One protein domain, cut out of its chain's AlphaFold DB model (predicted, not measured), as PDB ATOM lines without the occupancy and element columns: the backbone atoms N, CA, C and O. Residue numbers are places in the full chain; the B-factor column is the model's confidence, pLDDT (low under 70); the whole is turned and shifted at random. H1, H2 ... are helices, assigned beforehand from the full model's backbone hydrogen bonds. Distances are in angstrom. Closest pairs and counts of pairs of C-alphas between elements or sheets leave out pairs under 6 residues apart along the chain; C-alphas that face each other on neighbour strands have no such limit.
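Overview. This is residues 99 to 119, 134 to 205 and 222 to 238 of the 334 residues of a protein of Miscanthus lutarioriparius (UniProt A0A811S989). H3 and H4 form a side-by-side core between H2, with H1 beside it, and H6, which meets H4 near the last residues of both. The printed part has 110 residues with six named helices, H1 to H6: all helix. It is compact, radius of gyration of the C-alphas 13.0 A, spanning 38 by 35 by 23 A.

Arrangement. Start at H1, residues 99 to 113: it touches H2, 134 to 148, at a shallow tilt of 3 degrees. H3, 160 to 173, forms helical hairpins with H2 and H4, 177 to 189, and touches H5, 196 to 199. C-alphas 188 and 234, closest of H4 and H6, 224 to 235, are 4.6 A apart. Save in short H5, every O i to N i+4 pair is within hydrogen-bond range.

Along the chain. Find C-alpha 99 at (15.296, -62.291, 38.162); H1 runs 20.7 A. H6 ends at C-alpha 235, (31.883, -49.201, 53.176).

Size, cuts and confidence. C-alpha gaps 119 to 134, 17.4 A, and 205 to 222, 10.7 A, mark cuts; link H2 to H3 is long; 11 residues have pLDDT under 70.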
ATOM      1  N   GLN A  99      14.559 -63.555  38.316       85.62
ATOM      2  CA  GLN A  99      15.296 -62.291  38.162       85.62
ATOM      3  C   GLN A  99      16.408 -62.364  37.098       85.62
ATOM      4  O   GLN A  99      16.659 -61.382  36.400       85.62
ATOM      5  N   GLU A 100      17.034 -63.531  36.916       84.75
ATOM      6  CA  GLU A 100      18.010 -63.781  35.843       84.75
ATOM      7  C   GLU A 100      17.404 -63.610  34.448       84.75
ATOM      8  O   GLU A 100      18.014 -63.015  33.561       84.75
ATOM      9  N   THR A 101      16.172 -64.088  34.250       83.44
ATOM     10  CA  THR A 101      15.489 -63.961  32.959       83.44
ATOM     11  C   THR A 101      15.151 -62.503  32.689       83.44
ATOM     12  O   THR A 101      15.481 -61.998  31.622       83.44
ATOM     13  N   VAL A 102      14.601 -61.792  33.679       85.31
ATOM     14  CA  VAL A 102      14.335 -60.344  33.591       85.31
ATOM     15  C   VAL A 102      15.607 -59.570  33.233       85.31
ATOM     16  O   VAL A 102      15.594 -58.725  32.340       85.31
ATOM     17  N   THR A 103      16.724 -59.908  33.874       87.62
ATOM     18  CA  THR A 103      18.034 -59.298  33.607       87.62
ATOM     19  C   THR A 103      18.492 -59.538  32.175       87.62
ATOM     20  O   THR A 103      18.870 -58.595  31.486       87.62
ATOM     21  N   ARG A 104      18.413 -60.778  31.688       86.12
ATOM     22  CA  ARG A 104      18.797 -61.126  30.314       86.12
ATOM     23  C   ARG A 104      17.976 -60.355  29.277       86.12
ATOM     24  O   ARG A 104      18.528 -59.903  28.275       86.12
ATOM     25  N   ILE A 105      16.677 -60.184  29.526       86.12
ATOM     26  CA  ILE A 105      15.777 -59.400  28.667       86.12
ATOM     27  C   ILE A 105      16.205 -57.932  28.640       86.12
ATOM     28  O   ILE A 105      16.332 -57.353  27.561       86.12
ATOM     29  N   LEU A 106      16.472 -57.352  29.813       89.06
ATOM     30  CA  LEU A 106      16.920 -55.966  29.945       89.06
ATOM     31  C   LEU A 106      18.255 -55.720  29.246       89.06
ATOM     32  O   LEU A 106      18.377 -54.733  28.529       89.06
ATOM     33  N   ILE A 107      19.228 -56.620  29.402       88.31
ATOM     34  CA  ILE A 107      20.534 -56.509  28.740       88.31
ATOM     35  C   ILE A 107      20.363 -56.520  27.222       88.31
ATOM     36  O   ILE A 107      20.909 -55.660  26.538       88.31
ATOM     37  N   ASN A 108      19.571 -57.452  26.691       87.19
ATOM     38  CA  ASN A 108      19.340 -57.551  25.251       87.19
ATOM     39  C   ASN A 108      18.593 -56.322  24.696       87.19
ATOM     40  O   ASN A 108      18.936 -55.809  23.631       87.19
ATOM     41  N   TYR A 109      17.607 -55.806  25.437       88.00
ATOM     42  CA  TYR A 109      16.906 -54.574  25.073       88.00
ATOM     43  C   TYR A 109      17.841 -53.357  25.110       88.00
ATOM     44  O   TYR A 109      17.858 -52.559  24.174       88.00
ATOM     45  N   ALA A 110      18.660 -53.231  26.155       88.44
ATOM     46  CA  ALA A 110      19.650 -52.169  26.304       88.44
ATOM     47  C   ALA A 110      20.702 -52.213  25.191       88.44
ATOM     48  O   ALA A 110      21.026 -51.185  24.614       88.44
ATOM     49  N   GLN A 111      21.201 -53.397  24.834       85.00
ATOM     50  CA  GLN A 111      22.152 -53.542  23.733       85.00
ATOM     51  C   GLN A 111      21.554 -53.019  22.427       85.00
ATOM     52  O   GLN A 111      22.177 -52.189  21.782       85.00
ATOM     53  N   ASN A 112      20.331 -53.419  22.075       83.75
ATOM     54  CA  ASN A 112      19.694 -52.977  20.832       83.75
ATOM     55  C   ASN A 112      19.322 -51.485  20.833       83.75
ATOM     56  O   ASN A 112      19.493 -50.801  19.828       83.75
ATOM     57  N   SER A 113      18.811 -50.975  21.954       81.50
ATOM     58  CA  SER A 113      18.332 -49.591  22.057       81.50
ATOM     59  C   SER A 113      19.454 -48.576  22.279       81.50
ATOM     60  O   SER A 113      19.334 -47.439  21.836       81.50
ATOM     61  N   LEU A 114      20.558 -48.981  22.915       77.94
ATOM     62  CA  LEU A 114      21.688 -48.116  23.258       77.94
ATOM     63  C   LEU A 114      22.922 -48.346  22.365       77.94
ATOM     64  O   LEU A 114      24.014 -47.888  22.713       77.94
ATOM     65  N   HIS A 115      22.768 -49.034  21.224       58.31
ATOM     66  CA  HIS A 115      23.851 -49.587  20.388       58.31
ATOM     67  C   HIS A 115      24.826 -48.557  19.755       58.31
ATOM     68  O   HIS A 115      25.680 -48.931  18.957       58.31
ATOM     69  N   GLY A 116      24.747 -47.275  20.124       52.03
ATOM     70  CA  GLY A 116      25.725 -46.235  19.778       52.03
ATOM     71  C   GLY A 116      26.653 -45.791  20.921       52.03
ATOM     72  O   GLY A 116      27.592 -45.053  20.658       52.03
ATOM     73  N   LEU A 117      26.408 -46.204  22.175       50.50
ATOM     74  CA  LEU A 117      27.171 -45.741  23.355       50.50
ATOM     75  C   LEU A 117      27.870 -46.869  24.133       50.50
ATOM     76  O   LEU A 117      28.812 -46.601  24.875       50.50
ATOM     77  N   MET A 118      27.413 -48.120  23.992       47.25
ATOM     78  CA  MET A 118      27.943 -49.275  24.742       47.25
ATOM     79  C   MET A 118      29.053 -50.051  24.033       47.25
ATOM     80  O   MET A 118      29.799 -50.776  24.688       47.25
ATOM     81  N   ALA A 119      29.201 -49.882  22.721       45.06
ATOM     82  CA  ALA A 119      30.380 -50.336  22.001       45.06
ATOM     83  C   ALA A 119      31.432 -49.217  22.060       45.06
ATOM     84  O   ALA A 119      31.171 -48.115  21.587       45.06
ATOM     85  N   ALA A 134      17.179 -37.252  19.869       78.94
ATOM     86  CA  ALA A 134      17.711 -38.607  20.027       78.94
ATOM     87  C   ALA A 134      18.357 -38.787  21.406       78.94
ATOM     88  O   ALA A 134      18.142 -39.812  22.046       78.94
ATOM     89  N   VAL A 135      19.074 -37.773  21.906       81.94
ATOM     90  CA  VAL A 135      19.648 -37.776  23.262       81.94
ATOM     91  C   VAL A 135      18.546 -37.806  24.327       81.94
ATOM     92  O   VAL A 135      18.657 -38.558  25.292       81.94
ATOM     93  N   LYS A 136      17.445 -37.061  24.149       83.94
ATOM     94  CA  LYS A 136      16.273 -37.139  25.044       83.94
ATOM     95  C   LYS A 136      15.621 -38.523  25.020       83.94
ATOM     96  O   LYS A 136      15.321 -39.062  26.081       83.94
ATOM     97  N   LYS A 137      15.433 -39.115  23.835       84.00
ATOM     98  CA  LYS A 137      14.889 -40.477  23.701       84.00
ATOM     99  C   LYS A 137      15.805 -41.497  24.378       84.00
ATOM    100  O   LYS A 137      15.334 -42.323  25.152       84.00
ATOM    101  N   GLN A 138      17.112 -41.382  24.159       84.62
ATOM    102  CA  GLN A 138      18.130 -42.204  24.808       84.62
ATOM    103  C   GLN A 138      18.087 -42.058  26.333       84.62
ATOM    104  O   GLN A 138      18.159 -43.057  27.045       84.62
ATOM    105  N   ARG A 139      17.913 -40.831  26.843       87.62
ATOM    106  CA  ARG A 139      17.758 -40.559  28.278       87.62
ATOM    107  C   ARG A 139      16.567 -41.319  28.845       87.62
ATOM    108  O   ARG A 139      16.743 -42.076  29.791       87.62
ATOM    109  N   ALA A 140      15.397 -41.171  28.224       87.69
ATOM    110  CA  ALA A 140      14.176 -41.843  28.659       87.69
ATOM    111  C   ALA A 140      14.340 -43.371  28.679       87.69
ATOM    112  O   ALA A 140      13.934 -44.027  29.635       87.69
ATOM    113  N   VAL A 141      14.996 -43.940  27.660       89.06
ATOM    114  CA  VAL A 141      15.267 -45.381  27.586       89.06
ATOM    115  C   VAL A 141      16.182 -45.840  28.725       89.06
ATOM    116  O   VAL A 141      15.877 -46.833  29.382       89.06
ATOM    117  N   VAL A 142      17.284 -45.135  28.987       90.25
ATOM    118  CA  VAL A 142      18.231 -45.512  30.050       90.25
ATOM    119  C   VAL A 142      17.588 -45.401  31.430       90.25
ATOM    120  O   VAL A 142      17.708 -46.328  32.227       90.25
ATOM    121  N   GLU A 143      16.878 -44.308  31.709       91.12
ATOM    122  CA  GLU A 143      16.192 -44.106  32.992       91.12
ATOM    123  C   GLU A 143      15.123 -45.180  33.227       91.12
ATOM    124  O   GLU A 143      15.034 -45.751  34.315       91.12
ATOM    125  N   ALA A 144      14.374 -45.535  32.182       89.88
ATOM    126  CA  ALA A 144      13.427 -46.636  32.231       89.88
ATOM    127  C   ALA A 144      14.112 -47.985  32.491       89.88
ATOM    128  O   ALA A 144      13.643 -48.738  33.339       89.88
ATOM    129  N   ILE A 145      15.219 -48.302  31.808       90.50
ATOM    130  CA  ILE A 145      15.969 -49.550  32.040       90.50
ATOM    131  C   ILE A 145      16.440 -49.624  33.496       90.50
ATOM    132  O   ILE A 145      16.254 -50.663  34.126       90.50
ATOM    133  N   VAL A 146      16.989 -48.530  34.040       90.31
ATOM    134  CA  VAL A 146      17.433 -48.444  35.444       90.31
ATOM    135  C   VAL A 146      16.260 -48.669  36.402       90.31
ATOM    136  O   VAL A 146      16.356 -49.518  37.288       90.31
ATOM    137  N   GLY A 147      15.120 -48.007  36.179       88.75
ATOM    138  CA  GLY A 147      13.903 -48.205  36.978       88.75
ATOM    139  C   GLY A 147      13.303 -49.614  36.866       88.75
ATOM    140  O   GLY A 147      12.579 -50.070  37.751       88.75
ATOM    141  N   LEU A 148      13.624 -50.339  35.794       87.88
ATOM    142  CA  LEU A 148      13.172 -51.703  35.559       87.88
ATOM    143  C   LEU A 148      14.138 -52.779  36.079       87.88
ATOM    144  O   LEU A 148      13.745 -53.952  36.083       87.88
ATOM    145  N   LEU A 149      15.339 -52.429  36.547       87.50
ATOM    146  CA  LEU A 149      16.294 -53.400  37.085       87.50
ATOM    147  C   LEU A 149      15.693 -54.205  38.261       87.50
ATOM    148  O   LEU A 149      14.838 -53.697  38.994       87.50
ATOM    149  N   PRO A 150      16.122 -55.468  38.465       83.12
ATOM    150  CA  PRO A 150      15.743 -56.255  39.638       83.12
ATOM    151  C   PRO A 150      16.108 -55.573  40.967       83.12
ATOM    152  O   PRO A 150      16.864 -54.597  40.998       83.12
ATOM    153  N   ALA A 151      15.575 -56.104  42.072       77.94
ATOM    154  CA  ALA A 151      15.841 -55.589  43.415       77.94
ATOM    155  C   ALA A 151      17.351 -55.471  43.691       77.94
ATOM    156  O   ALA A 151      18.146 -56.299  43.246       77.94
ATOM    157  N   GLN A 152      17.742 -54.418  44.410       74.75
ATOM    158  CA  GLN A 152      19.130 -54.204  44.809       74.75
ATOM    159  C   GLN A 152      19.553 -55.319  45.775       74.75
ATOM    160  O   GLN A 152      18.985 -55.446  46.856       74.75
ATOM    161  N   SER A 153      20.536 -56.136  45.403       69.38
ATOM    162  CA  SER A 153      21.100 -57.152  46.294       69.38
ATOM    163  C   SER A 153      22.563 -57.427  45.943       69.38
ATOM    164  O   SER A 153      22.976 -57.253  44.795       69.38
ATOM    165  N   LYS A 154      23.355 -57.884  46.926       65.56
ATOM    166  CA  LYS A 154      24.749 -58.320  46.699       65.56
ATOM    167  C   LYS A 154      24.804 -59.490  45.696       65.56
ATOM    168  O   LYS A 154      25.677 -59.541  44.836       65.56
ATOM    169  N   LYS A 155      23.801 -60.377  45.742       69.94
ATOM    170  CA  LYS A 155      23.598 -61.509  44.817       69.94
ATOM    171  C   LYS A 155      22.736 -61.128  43.601       69.94
ATOM    172  O   LYS A 155      21.966 -61.949  43.105       69.94
ATOM    173  N   SER A 156      22.807 -59.874  43.151       79.94
ATOM    174  CA  SER A 156      22.046 -59.425  41.988       79.94
ATOM    175  C   SER A 156      22.508 -60.192  40.739       79.94
ATOM    176  O   SER A 156      23.712 -60.266  40.491       79.94
ATOM    177  N   PRO A 157      21.578 -60.716  39.917       83.56
ATOM    178  CA  PRO A 157      21.915 -61.408  38.671       83.56
ATOM    179  C   PRO A 157      22.453 -60.462  37.584       83.56
ATOM    180  O   PRO A 157      22.844 -60.913  36.508       83.56
ATOM    181  N   VAL A 158      22.433 -59.149  37.830       89.75
ATOM    182  CA  VAL A 158      22.901 -58.125  36.896       89.75
ATOM    183  C   VAL A 158      24.435 -58.081  36.889       89.75
ATOM    184  O   VAL A 158      25.023 -57.816  37.934       89.75
ATOM    185  N   PRO A 159      25.102 -58.284  35.735       90.62
ATOM    186  CA  PRO A 159      26.558 -58.232  35.658       90.62
ATOM    187  C   PRO A 159      27.122 -56.831  35.930       90.62
ATOM    188  O   PRO A 159      26.623 -55.833  35.404       90.62
ATOM    189  N   MET A 160      28.247 -56.765  36.644       90.19
ATOM    190  CA  MET A 160      28.945 -55.513  36.968       90.19
ATOM    191  C   MET A 160      29.332 -54.688  35.722       90.19
ATOM    192  O   MET A 160      29.192 -53.466  35.706       90.19
ATOM    193  N   ALA A 161      29.758 -55.347  34.638       90.38
ATOM    194  CA  ALA A 161      30.079 -54.673  33.376       90.38
ATOM    195  C   ALA A 161      28.856 -53.979  32.749       90.38
ATOM    196  O   ALA A 161      28.977 -52.898  32.175       90.38
ATOM    197  N   PHE A 162      27.663 -54.569  32.896       91.38
ATOM    198  CA  PHE A 162      26.423 -53.972  32.406       91.38
ATOM    199  C   PHE A 162      26.030 -52.738  33.225       91.38
ATOM    200  O   PHE A 162      25.686 -51.713  32.642       91.38
ATOM    201  N   LEU A 163      26.152 -52.796  34.558       92.06
ATOM    202  CA  LEU A 163      25.928 -51.637  35.433       92.06
ATOM    203  C   LEU A 163      26.895 -50.489  35.116       92.06
ATOM    204  O   LEU A 163      26.469 -49.342  34.988       92.06
ATOM    205  N   SER A 164      28.182 -50.802  34.934       91.50
ATOM    206  CA  SER A 164      29.194 -49.819  34.531       91.50
ATOM    207  C   SER A 164      28.876 -49.195  33.170       91.50
ATOM    208  O   SER A 164      28.925 -47.974  33.024       91.50
ATOM    209  N   GLY A 165      28.486 -50.010  32.185       90.06
ATOM    210  CA  GLY A 165      28.030 -49.526  30.884       90.06
ATOM    211  C   GLY A 165      26.838 -48.575  31.016       90.06
ATOM    212  O   GLY A 165      26.878 -47.446  30.523       90.06
ATOM    213  N   LEU A 166      25.800 -48.962  31.758       90.88
ATOM    214  CA  LEU A 166      24.658 -48.079  32.003       90.88
ATOM    215  C   LEU A 166      25.089 -46.759  32.651       90.88
ATOM    216  O   LEU A 166      24.649 -45.702  32.200       90.88
ATOM    217  N   LEU A 167      26.000 -46.786  33.629       90.44
ATOM    218  CA  LEU A 167      26.483 -45.574  34.292       90.44
ATOM    219  C   LEU A 167      27.263 -44.660  33.335       90.44
ATOM    220  O   LEU A 167      27.017 -43.454  33.301       90.44
ATOM    221  N   LYS A 168      28.123 -45.224  32.479       88.56
ATOM    222  CA  LYS A 168      28.808 -44.480  31.405       88.56
ATOM    223  C   LYS A 168      27.803 -43.845  30.436       88.56
ATOM    224  O   LYS A 168      27.957 -42.681  30.066       88.56
ATOM    225  N   THR A 169      26.728 -44.560  30.092       86.31
ATOM    226  CA  THR A 169      25.642 -44.020  29.252       86.31
ATOM    227  C   THR A 169      24.929 -42.864  29.951       86.31
ATOM    228  O   THR A 169      24.757 -41.801  29.355       86.31
ATOM    229  N   VAL A 170      24.560 -43.038  31.224       88.62
ATOM    230  CA  VAL A 170      23.909 -42.014  32.057       88.62
ATOM    231  C   VAL A 170      24.753 -40.738  32.118       88.62
ATOM    232  O   VAL A 170      24.203 -39.642  32.001       88.62
ATOM    233  N   MET A 171      26.076 -40.871  32.220       86.31
ATOM    234  CA  MET A 171      27.017 -39.745  32.184       86.31
ATOM    235  C   MET A 171      27.112 -39.081  30.815       86.31
ATOM    236  O   MET A 171      27.048 -37.856  30.737       86.31
ATOM    237  N   SER A 172      27.158 -39.854  29.730       83.00
ATOM    238  CA  SER A 172      27.184 -39.288  28.373       83.00
ATOM    239  C   SER A 172      25.902 -38.523  28.007       83.00
ATOM    240  O   SER A 172      25.958 -37.505  27.322       83.00
ATOM    241  N   VAL A 173      24.743 -38.970  28.501       84.25
ATOM    242  CA  VAL A 173      23.416 -38.420  28.170       84.25
ATOM    243  C   VAL A 173      22.932 -37.391  29.210       84.25
ATOM    244  O   VAL A 173      21.883 -36.759  29.036       84.25
ATOM    245  N   SER A 174      23.704 -37.175  30.283       80.31
ATOM    246  CA  SER A 174      23.332 -36.316  31.418       80.31
ATOM    247  C   SER A 174      21.929 -36.652  31.946       80.31
ATOM    248  O   SER A 174      21.033 -35.807  31.943       80.31
ATOM    249  N   ALA A 175      21.707 -37.924  32.294       81.62
ATOM    250  CA  ALA A 175      20.431 -38.387  32.847       81.62
ATOM    251  C   ALA A 175      20.245 -37.957  34.318       81.62
ATOM    252  O   ALA A 175      21.148 -37.385  34.937       81.62
ATOM    253  N   SER A 176      19.061 -38.222  34.876       86.62
ATOM    254  CA  SER A 176      18.674 -37.837  36.237       86.62
ATOM    255  C   SER A 176      19.692 -38.258  37.309       86.62
ATOM    256  O   SER A 176      20.254 -39.358  37.281       86.62
ATOM    257  N   SER A 177      19.877 -37.397  38.318       87.75
ATOM    258  CA  SER A 177      20.725 -37.675  39.486       87.75
ATOM    259  C   SER A 177      20.276 -38.916  40.258       87.75
ATOM    260  O   SER A 177      21.122 -39.618  40.807       87.75
ATOM    261  N   ILE A 178      18.974 -39.221  40.245       89.62
ATOM    262  CA  ILE A 178      18.389 -40.403  40.889       89.62
ATOM    263  C   ILE A 178      18.885 -41.680  40.203       89.62
ATOM    264  O   ILE A 178      19.319 -42.610  40.875       89.62
ATOM    265  N   CYS A 179      18.885 -41.707  38.866       89.75
ATOM    266  CA  CYS A 179      19.357 -42.865  38.099       89.75
ATOM    267  C   CYS A 179      20.855 -43.096  38.297       89.75
ATOM    268  O   CYS A 179      21.297 -44.233  38.450       89.75
ATOM    269  N   ARG A 180      21.639 -42.013  38.353       90.81
ATOM    270  CA  ARG A 180      23.061 -42.093  38.698       90.81
ATOM    271  C   ARG A 180      23.264 -42.654  40.108       90.81
ATOM    272  O   ARG A 180      24.048 -43.582  40.259       90.81
ATOM    273  N   ALA A 181      22.564 -42.132  41.114       91.62
ATOM    274  CA  ALA A 181      22.699 -42.593  42.496       91.62
ATOM    275  C   ALA A 181      22.285 -44.068  42.669       91.62
ATOM    276  O   ALA A 181      22.943 -44.804  43.401       91.62
ATOM    277  N   ASP A 182      21.240 -44.523  41.966       91.19
ATOM    278  CA  ASP A 182      20.826 -45.934  41.958       91.19
ATOM    279  C   ASP A 182      21.927 -46.847  41.394       91.19
ATOM    280  O   ASP A 182      22.267 -47.865  42.001       91.19
ATOM    281  N   LEU A 183      22.542 -46.458  40.274       92.44
ATOM    282  CA  LEU A 183      23.646 -47.206  39.668       92.44
ATOM    283  C   LEU A 183      24.912 -47.180  40.531       92.44
ATOM    284  O   LEU A 183      25.521 -48.231  40.723       92.44
ATOM    285  N   GLU A 184      25.284 -46.023  41.090       93.12
ATOM    286  CA  GLU A 184      26.390 -45.899  42.052       93.12
ATOM    287  C   GLU A 184      26.175 -46.849  43.240       93.12
ATOM    288  O   GLU A 184      27.096 -47.566  43.637       93.12
ATOM    289  N   LYS A 185      24.939 -46.924  43.754       92.44
ATOM    290  CA  LYS A 185      24.590 -47.815  44.859       92.44
ATOM    291  C   LYS A 185      24.733 -49.290  44.480       92.44
ATOM    292  O   LYS A 185      25.371 -50.051  45.203       92.44
ATOM    293  N   ARG A 186      24.184 -49.701  43.334       92.19
ATOM    294  CA  ARG A 186      24.274 -51.091  42.839       92.19
ATOM    295  C   ARG A 186      25.717 -51.518  42.577       92.19
ATOM    296  O   ARG A 186      26.094 -52.627  42.937       92.19
ATOM    297  N   ILE A 187      26.520 -50.628  41.998       92.69
ATOM    298  CA  ILE A 187      27.947 -50.858  41.763       92.69
ATOM    299  C   ILE A 187      28.700 -50.993  43.094       92.69
ATOM    300  O   ILE A 187      29.477 -51.931  43.253       92.69
ATOM    301  N   GLY A 188      28.429 -50.121  44.071       91.69
ATOM    302  CA  GLY A 188      29.007 -50.224  45.415       91.69
ATOM    303  C   GLY A 188      28.672 -51.549  46.113       91.69
ATOM    304  O   GLY A 188      29.525 -52.120  46.786       91.69
ATOM    305  N   MET A 189      27.471 -52.096  45.893       89.50
ATOM    306  CA  MET A 189      27.043 -53.398  46.434       89.50
ATOM    307  C   MET A 189      27.765 -54.615  45.836       89.50
ATOM    308  O   MET A 189      27.744 -55.674  46.460       89.50
ATOM    309  N   GLN A 190      28.369 -54.483  44.651       89.94
ATOM    310  CA  GLN A 190      29.028 -55.572  43.907       89.94
ATOM    311  C   GLN A 190      30.485 -55.228  43.554       89.94
ATOM    312  O   GLN A 190      31.043 -55.710  42.563       89.94
ATOM    313  N   LEU A 191      31.109 -54.356  44.354       90.56
ATOM    314  CA  LEU A 191      32.454 -53.840  44.098       90.56
ATOM    315  C   LEU A 191      33.524 -54.946  44.102       90.56
ATOM    316  O   LEU A 191      34.579 -54.803  43.490       90.56
ATOM    317  N   ASP A 192      33.242 -56.081  44.737       87.25
ATOM    318  CA  ASP A 192      34.098 -57.265  44.772       87.25
ATOM    319  C   ASP A 192      34.272 -57.953  43.408       87.25
ATOM    320  O   ASP A 192      35.260 -58.663  43.204       87.25
ATOM    321  N   GLN A 193      33.342 -57.711  42.480       89.50
ATOM    322  CA  GLN A 193      33.364 -58.198  41.098       89.50
ATOM    323  C   GLN A 193      33.859 -57.128  40.110       89.50
ATOM    324  O   GLN A 193      33.912 -57.360  38.899       89.50
ATOM    325  N   ALA A 194      34.190 -55.931  40.596       92.19
ATOM    326  CA  ALA A 194      34.594 -54.824  39.752       92.19
ATOM    327  C   ALA A 194      36.053 -54.947  39.299       92.19
ATOM    328  O   ALA A 194      36.961 -55.202  40.087       92.19
ATOM    329  N   ILE A 195      36.278 -54.696  38.009       93.38
ATOM    330  CA  ILE A 195      37.606 -54.448  37.448       93.38
ATOM    331  C   ILE A 195      37.816 -52.945  37.261       93.38
ATOM    332  O   ILE A 195      36.852 -52.177  37.255       93.38
ATOM    333  N   LEU A 196      39.066 -52.527  37.055       92.38
ATOM    334  CA  LEU A 196      39.432 -51.119  36.871       92.38
ATOM    335  C   LEU A 196      38.587 -50.429  35.784       92.38
ATOM    336  O   LEU A 196      38.024 -49.365  36.021       92.38
ATOM    337  N   GLU A 197      38.402 -51.072  34.628       90.12
ATOM    338  CA  GLU A 197      37.600 -50.523  33.524       90.12
ATOM    339  C   GLU A 197      36.149 -50.204  33.923       90.12
ATOM    340  O   GLU A 197      35.538 -49.293  33.356       90.12
ATOM    341  N   ASN A 198      35.595 -50.909  34.914       89.94
ATOM    342  CA  ASN A 198      34.216 -50.697  35.344       89.94
ATOM    343  C   ASN A 198      34.035 -49.385  36.126       89.94
ATOM    344  O   ASN A 198      32.933 -48.837  36.134       89.94
ATOM    345  N   ILE A 199      35.089 -48.888  36.775       90.88
ATOM    346  CA  ILE A 199      35.051 -47.663  37.590       90.88
ATOM    347  C   ILE A 199      35.708 -46.464  36.895       90.88
ATOM    348  O   ILE A 199      35.501 -45.328  37.317       90.88
ATOM    349  N   LEU A 200      36.446 -46.694  35.803       88.69
ATOM    350  CA  LEU A 200      36.954 -45.635  34.931       88.69
ATOM    351  C   LEU A 200      35.806 -45.010  34.139       88.69
ATOM    352  O   LEU A 200      35.406 -45.497  33.078       88.69
ATOM    353  N   ILE A 201      35.262 -43.923  34.676       84.94
ATOM    354  CA  ILE A 201      34.169 -43.170  34.067       84.94
ATOM    355  C   ILE A 201      34.659 -41.746  33.843       84.94
ATOM    356  O   ILE A 201      35.116 -41.074  34.771       84.94
ATOM    357  N   ALA A 202      34.596 -41.317  32.584       82.81
ATOM    358  CA  ALA A 202      35.017 -39.986  32.194       82.81
ATOM    359  C   ALA A 202      34.144 -38.932  32.885       82.81
ATOM    360  O   ALA A 202      32.921 -39.094  32.963       82.81
ATOM    361  N   ALA A 203      34.762 -37.846  33.348       75.06
ATOM    362  CA  ALA A 203      34.012 -36.689  33.811       75.06
ATOM    363  C   ALA A 203      33.173 -36.171  32.633       75.06
ATOM    364  O   ALA A 203      33.704 -35.846  31.570       75.06
ATOM    365  N   GLY A 204      31.847 -36.180  32.784       62.62
ATOM    366  CA  GLY A 204      30.943 -35.817  31.699       62.62
ATOM    367  C   GLY A 204      31.269 -34.426  31.147       62.62
ATOM    368  O   GLY A 204      31.458 -33.478  31.909       62.62
ATOM    369  N   ALA A 205      31.256 -34.285  29.819       48.62
ATOM    370  CA  ALA A 205      31.497 -33.019  29.117       48.62
ATOM    371  C   ALA A 205      30.513 -31.883  29.499       48.62
ATOM    372  O   ALA A 205      30.686 -30.745  29.075       48.62
ATOM    373  N   TYR A 222      38.622 -37.959  34.707       86.38
ATOM    374  CA  TYR A 222      37.771 -38.918  35.411       86.38
ATOM    375  C   TYR A 222      36.989 -38.269  36.557       86.38
ATOM    376  O   TYR A 222      37.494 -37.388  37.259       86.38
ATOM    377  N   ASP A 223      35.762 -38.743  36.786       89.06
ATOM    378  CA  ASP A 223      34.930 -38.304  37.912       89.06
ATOM    379  C   ASP A 223      35.341 -39.025  39.210       89.06
ATOM    380  O   ASP A 223      34.842 -40.098  39.560       89.06
ATOM    381  N   MET A 224      36.275 -38.417  39.944       90.12
ATOM    382  CA  MET A 224      36.728 -38.926  41.244       90.12
ATOM    383  C   MET A 224      35.639 -38.876  42.321       90.12
ATOM    384  O   MET A 224      35.630 -39.725  43.211       90.12
ATOM    385  N   ASP A 225      34.725 -37.907  42.247       90.81
ATOM    386  CA  ASP A 225      33.680 -37.716  43.252       90.81
ATOM    387  C   ASP A 225      32.648 -38.857  43.168       90.81
ATOM    388  O   ASP A 225      32.139 -39.332  44.182       90.81
ATOM    389  N   MET A 226      32.370 -39.350  41.961       91.25
ATOM    390  CA  MET A 226      31.554 -40.542  41.726       91.25
ATOM    391  C   MET A 226      32.215 -41.816  42.263       91.25
ATOM    392  O   MET A 226      31.549 -42.606  42.935       91.25
ATOM    393  N   VAL A 227      33.515 -42.013  42.025       93.44
ATOM    394  CA  VAL A 227      34.235 -43.170  42.585       93.44
ATOM    395  C   VAL A 227      34.247 -43.117  44.111       93.44
ATOM    396  O   VAL A 227      33.988 -44.136  44.749       93.44
ATOM    397  N   ALA A 228      34.438 -41.937  44.706       93.00
ATOM    398  CA  ALA A 228      34.334 -41.770  46.151       93.00
ATOM    399  C   ALA A 228      32.960 -42.221  46.677       93.00
ATOM    400  O   ALA A 228      32.904 -43.022  47.607       93.00
ATOM    401  N   ARG A 229      31.858 -41.802  46.035       93.94
ATOM    402  CA  ARG A 229      30.494 -42.217  46.418       93.94
ATOM    403  C   ARG A 229      30.268 -43.724  46.296       93.94
ATOM    404  O   ARG A 229      29.687 -44.314  47.203       93.94
ATOM    405  N   ILE A 230      30.754 -44.359  45.227       94.56
ATOM    406  CA  ILE A 230      30.677 -45.820  45.040       94.56
ATOM    407  C   ILE A 230      31.350 -46.556  46.205       94.56
ATOM    408  O   ILE A 230      30.779 -47.483  46.781       94.56
ATOM    409  N   PHE A 231      32.558 -46.129  46.571       93.94
ATOM    410  CA  PHE A 231      33.300 -46.717  47.682       93.94
ATOM    411  C   PHE A 231      32.650 -46.407  49.036       93.94
ATOM    412  O   PHE A 231      32.605 -47.285  49.892       93.94
ATOM    413  N   SER A 232      32.075 -45.217  49.227       92.50
ATOM    414  CA  SER A 232      31.282 -44.911  50.423       92.50
ATOM    415  C   SER A 232      30.070 -45.831  50.556       92.50
ATOM    416  O   SER A 232      29.790 -46.293  51.655       92.50
ATOM    417  N   VAL A 233      29.370 -46.148  49.457       92.06
ATOM    418  CA  VAL A 233      28.289 -47.147  49.492       92.06
ATOM    419  C   VAL A 233      28.834 -48.492  49.945       92.06
ATOM    420  O   VAL A 233      28.254 -49.079  50.847       92.06
ATOM    421  N   PHE A 234      29.939 -48.957  49.354       91.62
ATOM    422  CA  PHE A 234      30.563 -50.235  49.704       91.62
ATOM    423  C   PHE A 234      30.931 -50.329  51.195       91.62
ATOM    424  O   PHE A 234      30.678 -51.354  51.823       91.62
ATOM    425  N   LEU A 235      31.491 -49.260  51.764       89.38
ATOM    426  CA  LEU A 235      31.883 -49.201  53.176       89.38
ATOM    427  C   LEU A 235      30.688 -49.147  54.137       89.38
ATOM    428  O   LEU A 235      30.802 -49.618  55.263       89.38
ATOM    429  N   ASN A 236      29.556 -48.602  53.687       88.31
ATOM    430  CA  ASN A 236      28.326 -48.474  54.471       88.31
ATOM    431  C   ASN A 236      27.344 -49.638  54.247       88.31
ATOM    432  O   ASN A 236      26.173 -49.525  54.599       88.31
ATOM    433  N   LEU A 237      27.763 -50.734  53.603       83.81
ATOM    434  CA  LEU A 237      26.904 -51.909  53.463       83.81
ATOM    435  C   LEU A 237      26.793 -52.612  54.815       83.81
ATOM    436  O   LEU A 237      27.723 -53.311  55.211       83.81
ATOM    437  N   ASP A 238      25.640 -52.479  55.467       67.00
ATOM    438  CA  ASP A 238      25.333 -53.227  56.682       67.00
ATOM    439  C   ASP A 238      25.491 -54.744  56.447       67.00
ATOM    440  O   ASP A 238      25.191 -55.299  55.377       67.00
TER     441      ASP A 238